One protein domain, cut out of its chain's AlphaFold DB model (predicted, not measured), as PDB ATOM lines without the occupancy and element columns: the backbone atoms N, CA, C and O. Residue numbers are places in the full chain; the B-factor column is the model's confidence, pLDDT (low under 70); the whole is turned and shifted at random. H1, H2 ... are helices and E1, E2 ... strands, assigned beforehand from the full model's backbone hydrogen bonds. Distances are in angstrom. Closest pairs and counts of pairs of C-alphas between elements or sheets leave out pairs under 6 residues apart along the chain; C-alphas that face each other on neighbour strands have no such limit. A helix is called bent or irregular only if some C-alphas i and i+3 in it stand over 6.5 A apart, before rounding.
ATOM      1  N   LYS A 164      34.322  18.498  14.571       63.62
ATOM      2  CA  LYS A 164      34.934  17.218  14.215       63.62
ATOM      3  C   LYS A 164      33.938  16.086  14.455       63.62
ATOM      4  O   LYS A 164      33.432  15.946  15.572       63.62
ATOM      5  N   TYR A 165      33.632  15.341  13.397       69.56
ATOM      6  CA  TYR A 165      32.649  14.256  13.371       69.56
ATOM      7  C   TYR A 165      33.421  12.939  13.315       69.56
ATOM      8  O   TYR A 165      34.099  12.705  12.323       69.56
ATOM      9  N   GLY A 166      33.379  12.111  14.356       78.31
ATOM     10  CA  GLY A 166      34.233  10.924  14.478       78.31
ATOM     11  C   GLY A 166      34.069   9.965  13.301       78.31
ATOM     12  O   GLY A 166      35.063   9.585  12.688       78.31
ATOM     13  N   ARG A 167      32.827   9.662  12.901       83.75
ATOM     14  CA  ARG A 167      32.568   8.850  11.696       83.75
ATOM     15  C   ARG A 167      33.051   9.514  10.405       83.75
ATOM     16  O   ARG A 167      33.668   8.872   9.570       83.75
ATOM     17  N   GLY A 168      32.754  10.800  10.229       82.75
ATOM     18  CA  GLY A 168      33.084  11.523   8.997       82.75
ATOM     19  C   GLY A 168      34.589  11.726   8.827       82.75
ATOM     20  O   GLY A 168      35.106  11.622   7.720       82.75
ATOM     21  N   GLU A 169      35.295  11.975   9.930       86.62
ATOM     22  CA  GLU A 169      36.755  12.014   9.969       86.62
ATOM     23  C   GLU A 169      37.352  10.632   9.717       86.62
ATOM     24  O   GLU A 169      38.342  10.548   9.000       86.62
ATOM     25  N   PHE A 170      36.750   9.562  10.244       91.38
ATOM     26  CA  PHE A 170      37.169   8.195   9.945       91.38
ATOM     27  C   PHE A 170      37.032   7.865   8.453       91.38
ATOM     28  O   PHE A 170      38.014   7.445   7.846       91.38
ATOM     29  N   ASP A 171      35.863   8.117   7.853       89.56
ATOM     30  CA  ASP A 171      35.590   7.834   6.437       89.56
ATOM     31  C   ASP A 171      36.540   8.629   5.504       89.56
ATOM     32  O   ASP A 171      37.087   8.087   4.542       89.56
ATOM     33  N   ASP A 172      36.790   9.911   5.801       90.44
ATOM     34  CA  ASP A 172      37.737  10.749   5.044       90.44
ATOM     35  C   ASP A 172      39.195  10.301   5.242       90.44
ATOM     36  O   ASP A 172      39.969  10.230   4.282       90.44
ATOM     37  N   MET A 173      39.566   9.967   6.482       94.69
ATOM     38  CA  MET A 173      40.891   9.458   6.824       94.69
ATOM     39  C   MET A 173      41.176   8.160   6.076       94.69
ATOM     40  O   MET A 173      42.220   8.067   5.437       94.69
ATOM     41  N   ILE A 174      40.276   7.173   6.129       94.44
ATOM     42  CA  ILE A 174      40.534   5.857   5.541       94.44
ATOM     43  C   ILE A 174      40.617   5.916   4.017       94.44
ATOM     44  O   ILE A 174      41.511   5.306   3.432       94.44
ATOM     45  N   PHE A 175      39.760   6.722   3.380       94.69
ATOM     46  CA  PHE A 175      39.817   6.965   1.941       94.69
ATOM     47  C   PHE A 175      41.178   7.540   1.525       94.69
ATOM     48  O   PHE A 175      41.853   6.992   0.653       94.69
ATOM     49  N   LYS A 176      41.619   8.621   2.181       95.75
ATOM     50  CA  LYS A 176      42.904   9.271   1.880       95.75
ATOM     51  C   LYS A 176      44.098   8.376   2.203       95.75
ATOM     52  O   LYS A 176      45.043   8.324   1.423       95.75
ATOM     53  N   LEU A 177      44.056   7.675   3.334       96.38
ATOM     54  CA  LEU A 177      45.132   6.791   3.774       96.38
ATOM     55  C   LEU A 177      45.358   5.662   2.764       96.38
ATOM     56  O   LEU A 177      46.495   5.446   2.347       96.38
ATOM     57  N   ARG A 178      44.284   4.998   2.317       96.19
ATOM     58  CA  ARG A 178      44.344   3.981   1.255       96.19
ATOM     59  C   ARG A 178      44.885   4.551  -0.043       96.19
ATOM     60  O   ARG A 178      45.862   4.023  -0.564       96.19
ATOM     61  N   LEU A 179      44.310   5.663  -0.502       95.56
ATOM     62  CA  LEU A 179      44.726   6.315  -1.739       95.56
ATOM     63  C   LEU A 179      46.233   6.606  -1.741       95.56
ATOM     64  O   LEU A 179      46.913   6.320  -2.725       95.56
ATOM     65  N   PHE A 180      46.772   7.141  -0.643       96.81
ATOM     66  CA  PHE A 180      48.197   7.460  -0.551       96.81
ATOM     67  C   PHE A 180      49.067   6.205  -0.484       96.81
ATOM     68  O   PHE A 180      50.072   6.130  -1.188       96.81
ATOM     69  N   LEU A 181      48.678   5.197   0.304       96.44
ATOM     70  CA  LEU A 181      49.417   3.935   0.400       96.44
ATOM     71  C   LEU A 181      49.453   3.185  -0.937       96.44
ATOM     72  O   LEU A 181      50.507   2.687  -1.321       96.44
ATOM     73  N   GLU A 182      48.342   3.135  -1.667       95.62
ATOM     74  CA  GLU A 182      48.247   2.463  -2.966       95.62
ATOM     75  C   GLU A 182      48.981   3.222  -4.070       95.62
ATOM     76  O   GLU A 182      49.704   2.623  -4.873       95.62
ATOM     77  N   THR A 183      48.853   4.550  -4.096       94.94
ATOM     78  CA  THR A 183      49.598   5.399  -5.038       94.94
ATOM     79  C   THR A 183      51.101   5.245  -4.814       94.94
ATOM     80  O   THR A 183      51.862   5.122  -5.772       94.94
ATOM     81  N   ARG A 184      51.528   5.165  -3.549       93.88
ATOM     82  CA  ARG A 184      52.926   4.938  -3.179       93.88
ATOM     83  C   ARG A 184      53.467   3.599  -3.689       93.88
ATOM     84  O   ARG A 184      54.615   3.541  -4.115       93.88
ATOM     85  N   ILE A 185      52.667   2.529  -3.641       92.69
ATOM     86  CA  ILE A 185      53.057   1.201  -4.153       92.69
ATOM     87  C   ILE A 185      53.115   1.194  -5.683       92.69
ATOM     88  O   ILE A 185      53.991   0.564  -6.269       92.69
ATOM     89  N   SER A 186      52.156   1.852  -6.333       93.19
ATOM     90  CA  SER A 186      51.957   1.756  -7.781       93.19
ATOM     91  C   SER A 186      52.766   2.765  -8.599       93.19
ATOM     92  O   SER A 186      52.904   2.585  -9.810       93.19
ATOM     93  N   SER A 187      53.304   3.820  -7.976       94.25
ATOM     94  CA  SER A 187      53.975   4.911  -8.683       94.25
ATOM     95  C   SER A 187      55.266   5.369  -8.005       94.25
ATOM     96  O   SER A 187      55.250   6.209  -7.106       94.25
ATOM     97  N   ASP A 188      56.408   4.925  -8.539       93.31
ATOM     98  CA  ASP A 188      57.730   5.406  -8.104       93.31
ATOM     99  C   ASP A 188      57.874   6.929  -8.242       93.31
ATOM    100  O   ASP A 188      58.528   7.574  -7.429       93.31
ATOM    101  N   ARG A 189      57.228   7.527  -9.254       96.00
ATOM    102  CA  ARG A 189      57.286   8.975  -9.506       96.00
ATOM    103  C   ARG A 189      56.615   9.797  -8.403       96.00
ATOM    104  O   ARG A 189      57.057  10.911  -8.153       96.00
ATOM    105  N   LEU A 190      55.529   9.293  -7.816       95.12
ATOM    106  CA  LEU A 190      54.749  10.009  -6.798       95.12
ATOM    107  C   LEU A 190      55.127   9.594  -5.374       95.12
ATOM    108  O   LEU A 190      54.531  10.083  -4.419       95.12
ATOM    109  N   LYS A 191      56.094   8.687  -5.219       94.25
ATOM    110  CA  LYS A 191      56.438   8.083  -3.935       94.25
ATOM    111  C   LYS A 191      56.813   9.121  -2.878       94.25
ATOM    112  O   LYS A 191      56.245   9.080  -1.794       94.25
ATOM    113  N   ASP A 192      57.681  10.071  -3.216       95.44
ATOM    114  CA  ASP A 192      58.133  11.111  -2.282       95.44
ATOM    115  C   ASP A 192      56.986  12.058  -1.875       95.44
ATOM    116  O   ASP A 192      56.860  12.430  -0.708       95.44
ATOM    117  N   ASP A 193      56.093  12.392  -2.816       96.38
ATOM    118  CA  ASP A 193      54.904  13.206  -2.536       96.38
ATOM    119  C   ASP A 193      53.937  12.469  -1.593       96.38
ATOM    120  O   ASP A 193      53.368  13.071  -0.678       96.38
ATOM    121  N   MET A 194      53.750  11.159  -1.800       96.88
ATOM    122  CA  MET A 194      52.910  10.327  -0.935       96.88
ATOM    123  C   MET A 194      53.542  10.120   0.441       96.88
ATOM    124  O   MET A 194      52.825  10.153   1.437       96.88
ATOM    125  N   ASP A 195      54.863   9.974   0.514       95.75
ATOM    126  CA  ASP A 195      55.621   9.890   1.763       95.75
ATOM    127  C   ASP A 195      55.411  11.148   2.611       95.75
ATOM    128  O   ASP A 195      54.992  11.071   3.770       95.75
ATOM    129  N   GLN A 196      55.571  12.318   1.993       96.19
ATOM    130  CA  GLN A 196      55.331  13.597   2.648       96.19
ATOM    131  C   GLN A 196      53.863  13.769   3.076       96.19
ATOM    132  O   GLN A 196      53.587  14.343   4.136       96.19
ATOM    133  N   ALA A 197      52.908  13.294   2.271       95.94
ATOM    134  CA  ALA A 197      51.487  13.339   2.604       95.94
ATOM    135  C   ALA A 197      51.142  12.414   3.783       95.94
ATOM    136  O   ALA A 197      50.415  12.827   4.687       95.94
ATOM    137  N   LEU A 198      51.676  11.191   3.809       96.50
ATOM    138  CA  LEU A 198      51.480  10.231   4.896       96.50
ATOM    139  C   LEU A 198      52.006  10.774   6.228       96.50
ATOM    140  O   LEU A 198      51.310  10.693   7.244       96.50
ATOM    141  N   GLU A 199      53.176  11.409   6.217       96.06
ATOM    142  CA  GLU A 199      53.739  12.045   7.407       96.06
ATOM    143  C   GLU A 199      52.900  13.256   7.856       96.06
ATOM    144  O   GLU A 199      52.493  13.336   9.013       96.06
ATOM    145  N   ASN A 200      52.541  14.162   6.940       94.56
ATOM    146  CA  ASN A 200      51.817  15.391   7.287       94.56
ATOM    147  C   ASN A 200      50.365  15.149   7.726       94.56
ATOM    148  O   ASN A 200      49.859  15.804   8.644       94.56
ATOM    149  N   PHE A 201      49.652  14.247   7.045       93.31
ATOM    150  CA  PHE A 201      48.235  14.008   7.311       93.31
ATOM    151  C   PHE A 201      48.008  12.941   8.371       93.31
ATOM    152  O   PHE A 201      47.053  13.081   9.138       93.31
ATOM    153  N   PHE A 202      48.868  11.925   8.457       95.06
ATOM    154  CA  PHE A 202      48.643  10.756   9.309       95.06
ATOM    155  C   PHE A 202      49.762  10.492  10.311       95.06
ATOM    156  O   PHE A 202      49.627   9.558  11.097       95.06
ATOM    157  N   GLU A 203      50.828  11.297  10.328       95.25
ATOM    158  CA  GLU A 203      51.973  11.116  11.234       95.25
ATOM    159  C   GLU A 203      52.618   9.729  11.075       95.25
ATOM    160  O   GLU A 203      53.140   9.143  12.023       95.25
ATOM    161  N   VAL A 204      52.561   9.188   9.854       94.94
ATOM    162  CA  VAL A 204      53.159   7.900   9.500       94.94
ATOM    163  C   VAL A 204      54.574   8.143   8.998       94.94
ATOM    164  O   VAL A 204      54.767   8.794   7.973       94.94
ATOM    165  N   LYS A 205      55.564   7.573   9.688       92.44
ATOM    166  CA  LYS A 205      56.941   7.524   9.188       92.44
ATOM    167  C   LYS A 205      57.058   6.447   8.122       92.44
ATOM    168  O   LYS A 205      56.629   5.312   8.319       92.44
ATOM    169  N   THR A 206      57.646   6.790   6.991       88.50
ATOM    170  CA  THR A 206      57.596   5.951   5.786       88.50
ATOM    171  C   THR A 206      58.499   4.727   5.872       88.50
ATOM    172  O   THR A 206      58.167   3.687   5.297       88.50
ATOM    173  N   ASP A 207      59.570   4.814   6.665       89.25
ATOM    174  CA  ASP A 207      60.440   3.689   7.030       89.25
ATOM    175  C   ASP A 207      59.733   2.647   7.918       89.25
ATOM    176  O   ASP A 207      60.149   1.488   7.962       89.25
ATOM    177  N   ASP A 208      58.637   3.026   8.585       89.62
ATOM    178  CA  ASP A 208      57.853   2.132   9.447       89.62
ATOM    179  C   ASP A 208      56.748   1.382   8.675       89.62
ATOM    180  O   ASP A 208      56.074   0.518   9.243       89.62
ATOM    181  N   ILE A 209      56.552   1.681   7.383       95.00
ATOM    182  CA  ILE A 209      55.509   1.060   6.557       95.00
ATOM    183  C   ILE A 209      55.971  -0.318   6.079       95.00
ATOM    184  O   ILE A 209      56.956  -0.444   5.349       95.00
ATOM    185  N   LYS A 210      55.200  -1.358   6.407       95.19
ATOM    186  CA  LYS A 210      55.445  -2.733   5.944       95.19
ATOM    187  C   LYS A 210      54.273  -3.223   5.106       95.19
ATOM    188  O   LYS A 210      53.142  -3.240   5.582       95.19
ATOM    189  N   TYR A 211      54.542  -3.683   3.887       94.25
ATOM    190  CA  TYR A 211      53.525  -4.306   3.038       94.25
ATOM    191  C   TYR A 211      53.582  -5.823   3.118       94.25
ATOM    192  O   TYR A 211      54.656  -6.422   3.202       94.25
ATOM    193  N   THR A 212      52.418  -6.454   3.071       92.69
ATOM    194  CA  THR A 212      52.282  -7.906   3.174       92.69
ATOM    195  C   THR A 212      50.982  -8.360   2.525       92.69
ATOM    196  O   THR A 212      50.022  -7.606   2.458       92.69
ATOM    197  N   SER A 213      50.941  -9.600   2.048       89.50
ATOM    198  CA  SER A 213      49.720 -10.240   1.534       89.50
ATOM    199  C   SER A 213      49.155 -11.278   2.507       89.50
ATOM    200  O   SER A 213      48.290 -12.062   2.139       89.50
ATOM    201  N   ARG A 214      49.692 -11.351   3.733       86.19
ATOM    202  CA  ARG A 214      49.184 -12.256   4.773       86.19
ATOM    203  C   ARG A 214      47.923 -11.676   5.407       86.19
ATOM    204  O   ARG A 214      47.867 -10.471   5.638       86.19
ATOM    205  N   GLU A 215      46.968 -12.547   5.706       74.06
ATOM    206  CA  GLU A 215      45.727 -12.199   6.410       74.06
ATOM    207  C   GLU A 215      45.901 -12.288   7.934       74.06
ATOM    208  O   GLU A 215      45.463 -11.393   8.646       74.06
ATOM    209  N   ASP A 216      46.631 -13.293   8.430       79.62
ATOM    210  CA  ASP A 216      46.887 -13.468   9.865       79.62
ATOM    211  C   ASP A 216      48.162 -12.728  10.292       79.62
ATOM    212  O   ASP A 216      49.287 -13.183  10.046       79.62
ATOM    213  N   ILE A 217      47.987 -11.557  10.907       83.94
ATOM    214  CA  ILE A 217      49.084 -10.691  11.350       83.94
ATOM    215  C   ILE A 217      48.867 -10.304  12.811       83.94
ATOM    216  O   ILE A 217      47.911  -9.610  13.147       83.94
ATOM    217  N   ASP A 218      49.808 -10.692  13.670       85.81
ATOM    218  CA  ASP A 218      49.872 -10.173  15.035       85.81
ATOM    219  C   ASP A 218      50.422  -8.744  15.015       85.81
ATOM    220  O   ASP A 218      51.603  -8.513  14.740       85.81
ATOM    221  N   LEU A 219      49.547  -7.781  15.300       89.19
ATOM    222  CA  LEU A 219      49.899  -6.368  15.393       89.19
ATOM    223  C   LEU A 219      50.506  -6.039  16.756       89.19
ATOM    224  O   LEU A 219      49.903  -6.296  17.801       89.19
ATOM    225  N   SER A 220      51.675  -5.402  16.736       89.44
ATOM    226  CA  SER A 220      52.319  -4.861  17.935       89.44
ATOM    227  C   SER A 220      51.623  -3.583  18.396       89.44
ATOM    228  O   SER A 220      51.002  -2.885  17.600       89.44
ATOM    229  N   ASP A 221      51.780  -3.213  19.668       88.06
ATOM    230  CA  ASP A 221      51.184  -1.989  20.215       88.06
ATOM    231  C   ASP A 221      51.502  -0.746  19.363       88.06
ATOM    232  O   ASP A 221      52.667  -0.417  19.094       88.06
ATOM    233  N   GLY A 222      50.438  -0.048  18.957       87.31
ATOM    234  CA  GLY A 222      50.499   1.153  18.122       87.31
ATOM    235  C   GLY A 222      50.545   0.880  16.616       87.31
ATOM    236  O   GLY A 222      50.546   1.837  15.841       87.31
ATOM    237  N   GLU A 223      50.582  -0.387  16.194       93.56
ATOM    238  CA  GLU A 223      50.452  -0.766  14.789       93.56
ATOM    239  C   GLU A 223      48.978  -0.820  14.358       93.56
ATOM    240  O   GLU A 223      48.079  -1.213  15.112       93.56
ATOM    241  N   VAL A 224      48.752  -0.414  13.112       94.00
ATOM    242  CA  VAL A 224      47.469  -0.449  12.416       94.00
ATOM    243  C   VAL A 224      47.681  -1.184  11.102       94.00
ATOM    244  O   VAL A 224      48.577  -0.837  10.333       94.00
ATOM    245  N   LEU A 225      46.851  -2.185  10.839       95.31
ATOM    246  CA  LEU A 225      46.752  -2.830   9.540       95.31
ATOM    247  C   LEU A 225      45.708  -2.095   8.709       95.31
ATOM    248  O   LEU A 225      44.577  -1.923   9.149       95.31
ATOM    249  N   VAL A 226      46.077  -1.685   7.503       95.75
ATOM    250  CA  VAL A 226      45.192  -1.063   6.519       95.75
ATOM    251  C   VAL A 226      45.018  -2.032   5.359       95.75
ATOM    252  O   VAL A 226      46.004  -2.432   4.736       95.75
ATOM    253  N   LYS A 227      43.769  -2.405   5.069       94.81
ATOM    254  CA  LYS A 227      43.416  -3.306   3.964       94.81
ATOM    255  C   LYS A 227      43.311  -2.493   2.680       94.81
ATOM    256  O   LYS A 227      42.523  -1.547   2.644       94.81
ATOM    257  N   LEU A 228      44.100  -2.825   1.662       94.81
ATOM    258  CA  LEU A 228      44.135  -2.113   0.380       94.81
ATOM    259  C   LEU A 228      43.288  -2.841  -0.674       94.81
ATOM    260  O   LEU A 228      43.100  -4.057  -0.610       94.81
ATOM    261  N   GLU A 229      42.797  -2.111  -1.671       91.50
ATOM    262  CA  GLU A 229      41.949  -2.648  -2.743       91.50
ATOM    263  C   GLU A 229      42.715  -3.595  -3.675       91.50
ATOM    264  O   GLU A 229      42.140  -4.515  -4.256       91.50
ATOM    265  N   ASN A 230      44.037  -3.431  -3.774       89.06
ATOM    266  CA  ASN A 230      44.902  -4.305  -4.568       89.06
ATOM    267  C   ASN A 230      45.142  -5.696  -3.931       89.06
ATOM    268  O   ASN A 230      45.937  -6.478  -4.456       89.06
ATOM    269  N   GLY A 231      44.496  -5.996  -2.798       89.31
ATOM    270  CA  GLY A 231      44.631  -7.254  -2.060       89.31
ATOM    271  C   GLY A 231      45.878  -7.343  -1.173       89.31
ATOM    272  O   GLY A 231      46.139  -8.397  -0.594       89.31
ATOM    273  N   GLN A 232      46.669  -6.272  -1.064       93.75
ATOM    274  CA  GLN A 232      47.747  -6.166  -0.081       93.75
ATOM    275  C   GLN A 232      47.253  -5.499   1.207       93.75
ATOM    276  O   GLN A 232      46.268  -4.768   1.233       93.75
ATOM    277  N   ASN A 233      48.004  -5.712   2.280       95.31
ATOM    278  CA  ASN A 233      47.850  -5.037   3.555       95.31
ATOM    279  C   ASN A 233      49.066  -4.143   3.799       95.31
ATOM    280  O   ASN A 233      50.203  -4.518   3.487       95.31
ATOM    281  N   ALA A 234      48.832  -2.979   4.394       96.56
ATOM    282  CA  ALA A 234      49.876  -2.092   4.882       96.56
ATOM    283  C   ALA A 234      49.825  -2.037   6.408       96.56
ATOM    284  O   ALA A 234      48.811  -1.658   6.986       96.56
ATOM    285  N   ILE A 235      50.922  -2.398   7.061       96.62
ATOM    286  CA  ILE A 235      51.104  -2.202   8.496       96.62
ATOM    287  C   ILE A 235      51.817  -0.869   8.675       96.62
ATOM    288  O   ILE A 235      52.910  -0.669   8.139       96.62
ATOM    289  N   ILE A 236      51.187   0.033   9.417       96.06
ATOM    290  CA  ILE A 236      51.704   1.363   9.739       96.06
ATOM    291  C   ILE A 236      51.698   1.570  11.252       96.06
ATOM    292  O   ILE A 236      50.982   0.887  11.980       96.06
ATOM    293  N   ARG A 237      52.444   2.567  11.728       95.50
ATOM    294  CA  ARG A 237      52.352   3.070  13.103       95.50
ATOM    295  C   ARG A 237      51.836   4.504  13.064       95.50
ATOM    296  O   ARG A 237      52.464   5.355  12.444       95.50
ATOM    297  N   SER A 238      50.689   4.760  13.692       94.12
ATOM    298  CA  SER A 238      50.093   6.102  13.757       94.12
ATOM    299  C   SER A 238      49.141   6.232  14.943       94.12
ATOM    300  O   SER A 238      48.069   5.624  14.969       94.12
ATOM    301  N   GLU A 239      49.509   7.069  15.915       92.44
ATOM    302  CA  GLU A 239      48.625   7.421  17.035       92.44
ATOM    303  C   GLU A 239      47.392   8.182  16.544       92.44
ATOM    304  O   GLU A 239      46.280   7.926  17.003       92.44
ATOM    305  N   LYS A 240      47.565   9.041  15.536       92.50
ATOM    306  CA  LYS A 240      46.485   9.821  14.934       92.50
ATOM    307  C   LYS A 240      45.392   8.949  14.321       92.50
ATOM    308  O   LYS A 240      44.213   9.214  14.549       92.50
ATOM    309  N   VAL A 241      45.762   7.903  13.576       93.19
ATOM    310  CA  VAL A 241      44.790   6.949  13.013       93.19
ATOM    311  C   VAL A 241      44.041   6.232  14.138       93.19
ATOM    312  O   VAL A 241      42.813   6.173  14.121       93.19
ATOM    313  N   ILE A 242      44.755   5.757  15.161       92.19
ATOM    314  CA  ILE A 242      44.151   5.091  16.325       92.19
ATOM    315  C   ILE A 242      43.173   6.024  17.057       92.19
ATOM    316  O   ILE A 242      42.091   5.596  17.468       92.19
ATOM    317  N   ASP A 243      43.530   7.293  17.230       91.38
ATOM    318  CA  ASP A 243      42.697   8.271  17.923       91.38
ATOM    319  C   ASP A 243      41.426   8.609  17.143       91.38
ATOM    320  O   ASP A 243      40.359   8.700  17.749       91.38
ATOM    321  N   ILE A 244      41.493   8.701  15.811       92.00
ATOM    322  CA  ILE A 244      40.305   8.884  14.963       92.00
ATOM    323  C   ILE A 244      39.340   7.699  15.123       92.00
ATOM    324  O   ILE A 244      38.141   7.904  15.328       92.00
ATOM    325  N   VAL A 245      39.848   6.463  15.132       91.75
ATOM    326  CA  VAL A 245      39.030   5.254  15.350       91.75
ATOM    327  C   VAL A 245      38.363   5.270  16.724       91.75
ATOM    328  O   VAL A 245      37.163   5.022  16.838       91.75
ATOM    329  N   LYS A 246      39.108   5.622  17.780       89.94
ATOM    330  CA  LYS A 246      38.553   5.771  19.137       89.94
ATOM    331  C   LYS A 246      37.519   6.892  19.216       89.94
ATOM    332  O   LYS A 246      36.544   6.779  19.962       89.94
ATOM    333  N   CYS A 247      37.719   7.986  18.484       90.25
ATOM    334  CA  CYS A 247      36.749   9.071  18.393       90.25
ATOM    335  C   CYS A 247      35.445   8.594  17.750       90.25
ATOM    336  O   CYS A 247      34.383   8.901  18.293       90.25
ATOM    337  N   TYR A 248      35.521   7.808  16.672       91.62
ATOM    338  CA  TYR A 248      34.349   7.189  16.055       91.62
ATOM    339  C   TYR A 248      33.640   6.222  17.021       91.62
ATOM    340  O   TYR A 248      32.439   6.357  17.256       91.62
ATOM    341  N   GLU A 249      34.381   5.322  17.678       91.19
ATOM    342  CA  GLU A 249      33.832   4.407  18.691       91.19
ATOM    343  C   GLU A 249      33.072   5.160  19.790       91.19
ATOM    344  O   GLU A 249      31.925   4.841  20.129       91.19
ATOM    345  N   LYS A 250      33.716   6.185  20.353       90.44
ATOM    346  CA  LYS A 250      33.148   6.997  21.423       90.44
ATOM    347  C   LYS A 250      31.890   7.726  20.968       90.44
ATOM    348  O   LYS A 250      30.927   7.778  21.728       90.44
ATOM    349  N   GLU A 251      31.894   8.290  19.765       91.75
ATOM    350  CA  GLU A 251      30.743   8.998  19.211       91.75
ATOM    351  C   GLU A 251      29.514   8.087  19.098       91.75
ATOM    352  O   GLU A 251      28.448   8.446  19.602       91.75
ATOM    353  N   GLU A 252      29.673   6.891  18.526       92.50
ATOM    354  CA  GLU A 252      28.592   5.908  18.407       92.50
ATOM    355  C   GLU A 252      28.059   5.491  19.785       92.50
ATOM    356  O   GLU A 252      26.846   5.484  20.027       92.50
ATOM    357  N   ARG A 253      28.954   5.204  20.741       91.75
ATOM    358  CA  ARG A 253      28.570   4.850  22.118       91.75
ATOM    359  C   ARG A 253      27.835   5.983  22.832       91.75
ATOM    360  O   ARG A 253      26.816   5.731  23.483       91.75
ATOM    361  N   ASP A 254      28.319   7.218  22.707       92.75
ATOM    362  CA  ASP A 254      27.690   8.405  23.291       92.75
ATOM    363  C   ASP A 254      26.286   8.625  22.697       92.75
ATOM    364  O   ASP A 254      25.337   8.895  23.446       92.75
ATOM    365  N   ALA A 255      26.120   8.435  21.383       94.88
ATOM    366  CA  ALA A 255      24.836   8.559  20.699       94.88
ATOM    367  C   ALA A 255      23.815   7.516  21.192       94.88
ATOM    368  O   ALA A 255      22.690   7.872  21.563       94.88
ATOM    369  N   TRP A 256      24.201   6.237  21.307       95.94
ATOM    370  CA  TRP A 256      23.333   5.202  21.897       95.94
ATOM    371  C   TRP A 256      22.997   5.480  23.364       95.94
ATOM    372  O   TRP A 256      21.840   5.346  23.780       95.94
ATOM    373  N   ALA A 257      23.979   5.909  24.161       94.81
ATOM    374  CA  ALA A 257      23.753   6.266  25.556       94.81
ATOM    375  C   ALA A 257      22.752   7.426  25.688       94.81
ATOM    376  O   ALA A 257      21.903   7.414  26.587       94.81
ATOM    377  N   HIS A 258      22.816   8.412  24.790       96.06
ATOM    378  CA  HIS A 258      21.862   9.515  24.736       96.06
ATOM    379  C   HIS A 258      20.455   9.039  24.348       96.06
ATOM    380  O   HIS A 258      19.487   9.365  25.039       96.06
ATOM    381  N   ALA A 259      20.338   8.199  23.317       97.38
ATOM    382  CA  ALA A 259      19.065   7.627  22.883       97.38
ATOM    383  C   ALA A 259      18.360   6.858  24.018       97.38
ATOM    384  O   ALA A 259      17.179   7.084  24.302       97.38
ATOM    385  N   ILE A 260      19.105   6.028  24.760       96.31
ATOM    386  CA  ILE A 260      18.592   5.312  25.939       96.31
ATOM    387  C   ILE A 260      18.136   6.288  27.034       96.31
ATOM    388  O   ILE A 260      17.093   6.077  27.664       96.31
ATOM    389  N   LYS A 261      18.908   7.352  27.296       96.50
ATOM    390  CA  LYS A 261      18.539   8.378  28.288       96.50
ATOM    391  C   LYS A 261      17.221   9.059  27.916       96.50
ATOM    392  O   LYS A 261      16.378   9.208  28.801       96.50
ATOM    393  N   LEU A 262      17.016   9.405  26.644       96.19
ATOM    394  CA  LEU A 262      15.767  10.000  26.159       96.19
ATOM    395  C   LEU A 262      14.580   9.042  26.297       96.19
ATOM    396  O   LEU A 262      13.557   9.434  26.859       96.19
ATOM    397  N   LEU A 263      14.721   7.773  25.894       95.38
ATOM    398  CA  LEU A 263      13.662   6.773  26.099       95.38
ATOM    399  C   LEU A 263      13.265   6.662  27.575       95.38
ATOM    400  O   LEU A 263      12.084   6.716  27.921       95.38
ATOM    401  N   ARG A 264      14.252   6.555  28.473       95.19
ATOM    402  CA  ARG A 264      14.008   6.483  29.921       95.19
ATOM    403  C   ARG A 264      13.350   7.751  30.457       95.19
ATOM    404  O   ARG A 264      12.489   7.660  31.330       95.19
ATOM    405  N   PHE A 265      13.761   8.919  29.968       95.56
ATOM    406  CA  PHE A 265      13.174  10.198  30.353       95.56
ATOM    407  C   PHE A 265      11.684  10.252  30.000       95.56
ATOM    408  O   PHE A 265      10.867  10.512  30.884       95.56
ATOM    409  N   TYR A 266      11.317   9.929  28.759       94.00
ATOM    410  CA  TYR A 266       9.920   9.946  28.324       94.00
ATOM    411  C   TYR A 266       9.071   8.881  29.025       94.00
ATOM    412  O   TYR A 266       7.969   9.194  29.483       94.00
ATOM    413  N   ARG A 267       9.608   7.674  29.259       93.19
ATOM    414  CA  ARG A 267       8.916   6.642  30.054       93.19
ATOM    415  C   ARG A 267       8.587   7.120  31.467       93.19
ATOM    416  O   ARG A 267       7.466   6.927  31.930       93.19
ATOM    417  N   LYS A 268       9.514   7.820  32.135       94.12
ATOM    418  CA  LYS A 268       9.259   8.439  33.455       94.12
ATOM    419  C   LYS A 268       8.167   9.511  33.416       94.12
ATOM    420  O   LYS A 268       7.586   9.816  34.452       94.12
ATOM    421  N   LYS A 269       7.898  10.091  32.245       91.31
ATOM    422  CA  LYS A 269       6.815  11.051  32.004       91.31
ATOM    423  C   LYS A 269       5.515  10.390  31.529       91.31
ATOM    424  O   LYS A 269       4.567  11.099  31.231       91.31
ATOM    425  N   GLY A 270       5.451   9.057  31.478       91.19
ATOM    426  CA  GLY A 270       4.270   8.315  31.024       91.19
ATOM    427  C   GLY A 270       4.147   8.187  29.502       91.19
ATOM    428  O   GLY A 270       3.126   7.703  29.013       91.19
ATOM    429  N   ILE A 271       5.179   8.583  28.753       92.06
ATOM    430  CA  ILE A 271       5.238   8.490  27.293       92.06
ATOM    431  C   ILE A 271       6.224   7.378  26.931       92.06
ATOM    432  O   ILE A 271       7.437   7.568  26.978       92.06
ATOM    433  N   ASP A 272       5.719   6.198  26.579       93.38
ATOM    434  CA  ASP A 272       6.578   5.106  26.117       93.38
ATOM    435  C   ASP A 272       6.725   5.136  24.595       93.38
ATOM    436  O   ASP A 272       5.836   4.705  23.860       93.38
ATOM    437  N   LEU A 273       7.850   5.688  24.143       94.38
ATOM    438  CA  LEU A 273       8.177   5.862  22.729       94.38
ATOM    439  C   LEU A 273       8.522   4.542  22.017       94.38
ATOM    440  O   LEU A 273       8.454   4.472  20.792       94.38
ATOM    441  N   GLU A 274       8.906   3.503  22.759       93.88
ATOM    442  CA  GLU A 274       9.356   2.221  22.206       93.88
ATOM    443  C   GLU A 274       8.947   1.073  23.147       93.88
ATOM    444  O   GLU A 274       9.792   0.456  23.796       93.88
ATOM    445  N   PRO A 275       7.642   0.782  23.270       91.44
ATOM    446  CA  PRO A 275       7.122  -0.187  24.238       91.44
ATOM    447  C   PRO A 275       7.560  -1.632  23.966       91.44
ATOM    448  O   PRO A 275       7.431  -2.483  24.834       91.44
ATOM    449  N   GLN A 276       8.099  -1.916  22.777       91.81
ATOM    450  CA  GLN A 276       8.644  -3.229  22.416       91.81
ATOM    451  C   GLN A 276      10.050  -3.491  22.993       91.81
ATOM    452  O   GLN A 276      10.566  -4.598  22.849       91.81
ATOM    453  N   LEU A 277      10.698  -2.471  23.573       93.19
ATOM    454  CA  LEU A 277      11.994  -2.559  24.261       93.19
ATOM    455  C   LEU A 277      11.807  -2.318  25.766       93.19
ATOM    456  O   LEU A 277      12.364  -1.373  26.337       93.19
ATOM    457  N   ASP A 278      10.937  -3.095  26.396       88.31
ATOM    458  CA  ASP A 278      10.542  -2.931  27.797       88.31
ATOM    459  C   ASP A 278      11.620  -3.415  28.781       88.31
ATOM    460  O   ASP A 278      11.803  -2.801  29.837       88.31
ATOM    461  N   THR A 279      12.393  -4.437  28.410       90.81
ATOM    462  CA  THR A 279      13.496  -4.964  29.223       90.81
ATOM    463  C   THR A 279      14.854  -4.323  28.901       90.81
ATOM    464  O   THR A 279      15.080  -3.704  27.850       90.81
ATOM    465  N   LYS A 280      15.801  -4.451  29.844       90.81
ATOM    466  CA  LYS A 280      17.190  -4.017  29.620       90.81
ATOM    467  C   LYS A 280      17.861  -4.906  28.578       90.81
ATOM    468  O   LYS A 280      18.634  -4.402  27.770       90.81
ATOM    469  N   GLU A 281      17.541  -6.189  28.610       92.94
ATOM    470  CA  GLU A 281      18.049  -7.242  27.746       92.94
ATOM    471  C   GLU A 281      17.624  -6.983  26.299       92.94
ATOM    472  O   GLU A 281      18.483  -6.907  25.431       92.94
ATOM    473  N   ASP A 282      16.348  -6.678  26.046       92.50
ATOM    474  CA  ASP A 282      15.866  -6.312  24.707       92.50
ATOM    475  C   ASP A 282      16.588  -5.094  24.133       92.50
ATOM    476  O   ASP A 282      16.957  -5.062  22.956       92.50
ATOM    477  N   THR A 283      16.782  -4.071  24.970       93.31
ATOM    478  CA  THR A 283      17.488  -2.850  24.570       93.31
ATOM    479  C   THR A 283      18.947  -3.156  24.245       93.31
ATOM    480  O   THR A 283      19.460  -2.700  23.223       93.31
ATOM    481  N   ARG A 284      19.616  -3.937  25.101       92.94
ATOM    482  CA  ARG A 284      21.010  -4.344  24.914       92.94
ATOM    483  C   ARG A 284      21.166  -5.164  23.639       92.94
ATOM    484  O   ARG A 284      21.967  -4.794  22.793       92.94
ATOM    485  N   ASP A 285      20.363  -6.206  23.468       92.56
ATOM    486  CA  ASP A 285      20.441  -7.116  22.328       92.56
ATOM    487  C   ASP A 285      20.149  -6.391  21.001       92.56
ATOM    488  O   ASP A 285      20.708  -6.739  19.958       92.56
ATOM    489  N   TYR A 286      19.287  -5.364  21.015       94.00
ATOM    490  CA  TYR A 286      19.074  -4.500  19.852       94.00
ATOM    491  C   TYR A 286      20.324  -3.678  19.511       94.00
ATOM    492  O   TYR A 286      20.749  -3.652  18.355       94.00
ATOM    493  N   ILE A 287      20.911  -3.016  20.512       93.88
ATOM    494  CA  ILE A 287      22.077  -2.143  20.333       93.88
ATOM    495  C   ILE A 287      23.316  -2.958  19.955       93.88
ATOM    496  O   ILE A 287      24.007  -2.585  19.015       93.88
ATOM    497  N   GLU A 288      23.577  -4.095  20.604       91.50
ATOM    498  CA  GLU A 288      24.732  -4.957  20.314       91.50
ATOM    499  C   GLU A 288      24.764  -5.409  18.849       91.50
ATOM    500  O   GLU A 288      25.822  -5.399  18.222       91.50
ATOM    501  N   LYS A 289      23.602  -5.722  18.258       91.31
ATOM    502  CA  LYS A 289      23.507  -6.054  16.827       91.31
ATOM    503  C   LYS A 289      23.946  -4.897  15.928       91.31
ATOM    504  O   LYS A 289      24.547  -5.145  14.891       91.31
ATOM    505  N   ARG A 290      23.650  -3.648  16.305       91.31
ATOM    506  CA  ARG A 290      24.062  -2.446  15.557       91.31
ATOM    507  C   ARG A 290      25.532  -2.116  15.782       91.31
ATOM    508  O   ARG A 290      26.247  -1.863  14.821       91.31
ATOM    509  N   LEU A 291      25.997  -2.208  17.024       90.50
ATOM    510  CA  LEU A 291      27.408  -2.043  17.364       90.50
ATOM    511  C   LEU A 291      28.282  -3.016  16.573       90.50
ATOM    512  O   LEU A 291      29.290  -2.599  16.014       90.50
ATOM    513  N   LYS A 292      27.839  -4.269  16.418       89.75
ATOM    514  CA  LYS A 292      28.520  -5.239  15.561       89.75
ATOM    515  C   LYS A 292      28.611  -4.774  14.103       89.75
ATOM    516  O   LYS A 292      29.665  -4.907  13.508       89.75
ATOM    517  N   THR A 293      27.559  -4.177  13.535       89.44
ATOM    518  CA  THR A 293      27.627  -3.682  12.147       89.44
ATOM    519  C   THR A 293      28.625  -2.538  11.954       89.44
ATOM    520  O   THR A 293      29.232  -2.453  10.893       89.44
ATOM    521  N   TYR A 294      28.830  -1.680  12.960       89.88
ATOM    522  CA  TYR A 294      29.883  -0.656  12.901       89.88
ATOM    523  C   TYR A 294      31.270  -1.276  13.056       89.88
ATOM    524  O   TYR A 294      32.203  -0.882  12.365       89.88
ATOM    525  N   GLU A 295      31.389  -2.276  13.927       90.44
ATOM    526  CA  GLU A 295      32.624  -3.027  14.125       90.44
ATOM    527  C   GLU A 295      33.054  -3.760  12.855       90.44
ATOM    528  O   GLU A 295      34.208  -3.636  12.456       90.44
ATOM    529  N   ASP A 296      32.117  -4.429  12.181       90.00
ATOM    530  CA  ASP A 296      32.347  -5.116  10.911       90.00
ATOM    531  C   ASP A 296      32.770  -4.113   9.816       90.00
ATOM    532  O   ASP A 296      33.671  -4.409   9.037       90.00
ATOM    533  N   ALA A 297      32.175  -2.911   9.785       88.12
ATOM    534  CA  ALA A 297      32.521  -1.862   8.821       88.12
ATOM    535  C   ALA A 297      33.908  -1.242   9.066       88.12
ATOM    536  O   ALA A 297      34.643  -0.986   8.122       88.12
ATOM    537  N   VAL A 298      34.307  -1.015  10.321       91.06
ATOM    538  CA  VAL A 298      35.678  -0.557  10.612       91.06
ATOM    539  C   VAL A 298      36.680  -1.672  10.305       91.06
ATOM    540  O   VAL A 298      37.692  -1.425   9.655       91.06
ATOM    541  N   SER A 299      36.363  -2.906  10.706       90.44
ATOM    542  CA  SER A 299      37.218  -4.084  10.508       90.44
ATOM    543  C   SER A 299      37.369  -4.486   9.041       90.44
ATOM    544  O   SER A 299      38.340  -5.156   8.685       90.44
ATOM    545  N   SER A 300      36.433  -4.100   8.165       90.69
ATOM    546  CA  SER A 300      36.597  -4.301   6.722       90.69
ATOM    547  C   SER A 300      37.676  -3.406   6.130       90.69
ATOM    548  O   SER A 300      38.213  -3.743   5.076       90.69
ATOM    549  N   ASP A 301      38.026  -2.310   6.810       92.44
ATOM    550  CA  ASP A 301      38.998  -1.358   6.298       92.44
ATOM    551  C   ASP A 301      40.335  -1.360   7.023       92.44
ATOM    552  O   ASP A 301      41.386  -1.271   6.379       92.44
ATOM    553  N   ILE A 302      40.301  -1.487   8.345       92.75
ATOM    554  CA  ILE A 302      41.492  -1.463   9.183       92.75
ATOM    555  C   ILE A 302      41.382  -2.424  10.360       92.75
ATOM    556  O   ILE A 302      40.293  -2.759  10.817       92.75
ATOM    557  N   GLU A 303      42.525  -2.786  10.924       91.50
ATOM    558  CA  GLU A 303      42.619  -3.471  12.211       91.50
ATOM    559  C   GLU A 303      43.635  -2.746  13.091       91.50
ATOM    560  O   GLU A 303      44.658  -2.261  12.608       91.50
ATOM    561  N   ILE A 304      43.353  -2.640  14.389       88.88
ATOM    562  CA  ILE A 304      44.247  -1.988  15.352       88.88
ATOM    563  C   ILE A 304      44.817  -3.012  16.332       88.88
ATOM    564  O   ILE A 304      44.143  -3.976  16.706       88.88
ATOM    565  N   SER A 305      46.047  -2.777  16.791       84.19
ATOM    566  CA  SER A 305      46.719  -3.628  17.775       84.19
ATOM    567  C   SER A 305      45.861  -3.914  19.015       84.19
ATOM    568  O   SER A 305      45.239  -3.005  19.578       84.19
ATOM    569  N   GLY A 306      45.883  -5.165  19.483       71.38
ATOM    570  CA  GLY A 306      45.257  -5.576  20.744       71.38
ATOM    571  C   GLY A 306      43.884  -6.246  20.634       71.38
ATOM    572  O   GLY A 306      43.236  -6.408  21.669       71.38
ATOM    573  N   ASN A 307      43.446  -6.637  19.428       58.81
ATOM    574  CA  ASN A 307      42.272  -7.494  19.176       58.81
ATOM    575  C   ASN A 307      41.016  -7.079  19.978       58.81
ATOM    576  O   ASN A 307      40.281  -7.903  20.530       58.81
ATOM    577  N   ARG A 308      40.809  -5.764  20.136       63.81
ATOM    578  CA  ARG A 308      39.707  -5.224  20.936       63.81
ATOM    579  C   ARG A 308      38.458  -5.159  20.086       63.81
ATOM    580  O   ARG A 308      38.460  -4.512  19.042       63.81
ATOM    581  N   LYS A 309      37.370  -5.720  20.609       70.00
ATOM    582  CA  LYS A 309      36.039  -5.435  20.087       70.00
ATOM    583  C   LYS A 309      35.707  -3.969  20.318       70.00
ATOM    584  O   LYS A 309      35.326  -3.588  21.430       70.00
ATOM    585  N   LEU A 310      35.917  -3.150  19.286       75.44
ATOM    586  CA  LEU A 310      35.808  -1.693  19.354       75.44
ATOM    587  C   LEU A 310      34.436  -1.289  19.892       75.44
ATOM    588  O   LEU A 310      34.315  -0.619  20.913       75.44
ATOM    589  N   PHE A 311      33.364  -1.777  19.279       79.19
ATOM    590  CA  PHE A 311      32.025  -1.288  19.588       79.19
ATOM    591  C   PHE A 311      31.297  -2.179  20.582       79.19
ATOM    592  O   PHE A 311      30.654  -1.667  21.496       79.19
ATOM    593  N   THR A 312      31.412  -3.500  20.441       70.25
ATOM    594  CA  THR A 312      30.618  -4.456  21.230       70.25
ATOM    595  C   THR A 312      31.174  -4.735  22.630       70.25
ATOM    596  O   THR A 312      30.495  -5.354  23.449       70.25
ATOM    597  N   GLY A 313      32.362  -4.206  22.941       59.12
ATOM    598  CA  GLY A 313      33.055  -4.425  24.202       59.12
ATOM    599  C   GLY A 313      33.603  -5.848  24.310       59.12
ATOM    600  O   GLY A 313      33.042  -6.814  23.788       59.12
ATOM    601  N   ASN A 314      34.712  -6.006  25.028       50.00
ATOM    602  CA  ASN A 314      35.116  -7.337  25.455       50.00
ATOM    603  C   ASN A 314      34.044  -7.813  26.437       50.00
ATOM    604  O   ASN A 314      33.865  -7.195  27.491       50.00
ATOM    605  N   LYS A 315      33.338  -8.905  26.114       44.62
ATOM    606  CA  LYS A 315      32.767  -9.727  27.182       44.62
ATOM    607  C   LYS A 315      33.941  -9.990  28.117       44.62
ATOM    608  O   LYS A 315      34.929 -10.586  27.700       44.62
ATOM    609  N   LYS A 316      33.889  -9.451  29.333       36.72
ATOM    610  CA  LYS A 316      34.654 -10.080  30.395       36.72
ATOM    611  C   LYS A 316      34.044 -11.466  30.485       36.72
ATOM    612  O   LYS A 316      32.854 -11.584  30.771       36.72
ATOM    613  N   ASP A 317      34.814 -12.457  30.062       35.88
ATOM    614  CA  ASP A 317      34.575 -13.827  30.466       35.88
ATOM    615  C   ASP A 317      34.722 -13.808  31.995       35.88
ATOM    616  O   ASP A 317      35.838 -13.779  32.515       35.88
ATOM    617  N   ASP A 318      33.590 -13.620  32.679       34.44
ATOM    618  CA  ASP A 318      33.456 -13.817  34.124       34.44
ATOM    619  C   ASP A 318      33.396 -15.320  34.426       34.44
ATOM    620  O   ASP A 318      32.660 -16.042  33.703       34.44
TER     621      ASP A 318
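AT A GLANCE: This is residues 164 to 318 of the 318 residues of an uncharacterized protein of Candidatus Parcubacteria bacterium (UniProt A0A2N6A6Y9). A small four-stranded sheet sits toward one end of an elongated body, with helix H1 across one face of it, and a long two-helix arm made by H3 and H4 runs away from it. H2 folds back along H1 as a helical hairpin, H3 starts by the sheet and runs out along the arm, and H4 returns beside H3 to deliver E4 to the sheet's edge. The printed part has 155 residues with four named helices and four named strands, in the order H1 H2 E1 E2 E3 H3 H4 E4; the sheet's order is E1 E3 E2 E4, antiparallel throughout, and the class is mixed, helices and strands. The whole is loose, with a radius of gyration of the C-alphas of 19.3 A and spans of 67 by 34 by 24 A.

HOW THE PARTS SIT: Start at the inner strands E3, residues 233 to 237, and E2, residues 223 to 227, an antiparallel hairpin in which N 226 and O 234 are 2.8 A apart, within hydrogen-bond range. Beside E3 find edge strand E1, residues 210 to 212, with N 210 and O 235 at 3.0 A; beside E2 find edge strand E4, residues 302 to 304, with N 303 and O 225 at 2.8 A. H1, residues 166 to 186, is on the sheet at a height over the sheet of 9.4 A and runs across the strands, at 78 degrees to E1 on the local plane. H3, residues 239 to 268, is on the sheet too, with residues 239 to 245; H1 and H3 on one face of the sheet make two layers, helices over a sheet. H1 touches H3 with residues 166 to 173 alone, at a shallow tilt of 24 degrees, opposite ways; the closest C-alphas are those of Gly 166 and Tyr 248, 4.1 A. H2, residues 188 to 202, forms a helical hairpin with H1, closest at the C-alphas of Arg 184 and Lys 191, 4.8 A; H2 is irregular, with C-alphas 189 and 192 7.6 A apart, and it is not on the sheet. H4, residues 280 to 299, is close to H3 but not clearly touching it, at a shallow tilt of 22 degrees, opposite ways; the closest C-alphas are those of Trp 256 and Ile 287, 7.6 A. H4 only grazes the sheet, with residues 296 to 299. E3, H3, H4 and E4 form a split strand-helix-strand unit, two strands running the same way with E2 between them, and its crossover is right-handed. In H1 and H3 every O i to N i+4 pair is within hydrogen-bond range; in H2 9 of 11 are, in H4 14 of 16.

IN THESE COORDINATES: Find C-alpha 166 at (34.233, 10.924, 14.478), where H1 begins its 29.9 A; H2 measures 20.4 A. E1 measures 6.7 A, E2 13.2 A and E3 13.3 A. From C-alpha 239 at (48.625, 7.421, 17.035) H3 runs 42.7 A, and H4 comes back over 27.7 A. E4, 6.8 A long, ends at C-alpha 304 at (44.247, -1.988, 15.352).

THE WHOLE: Look for the two C-alphas farthest apart at Arg 189 and Gly 270, 66.7 A. The printed part has no cut, and the link from H3 to H4, 11 residues, is long. Residues 305 to 318 hold no named element. The mean pLDDT of the printed part is 89.1; residues 164 to 165, 307 to 308 and 313 to 318 are under 70.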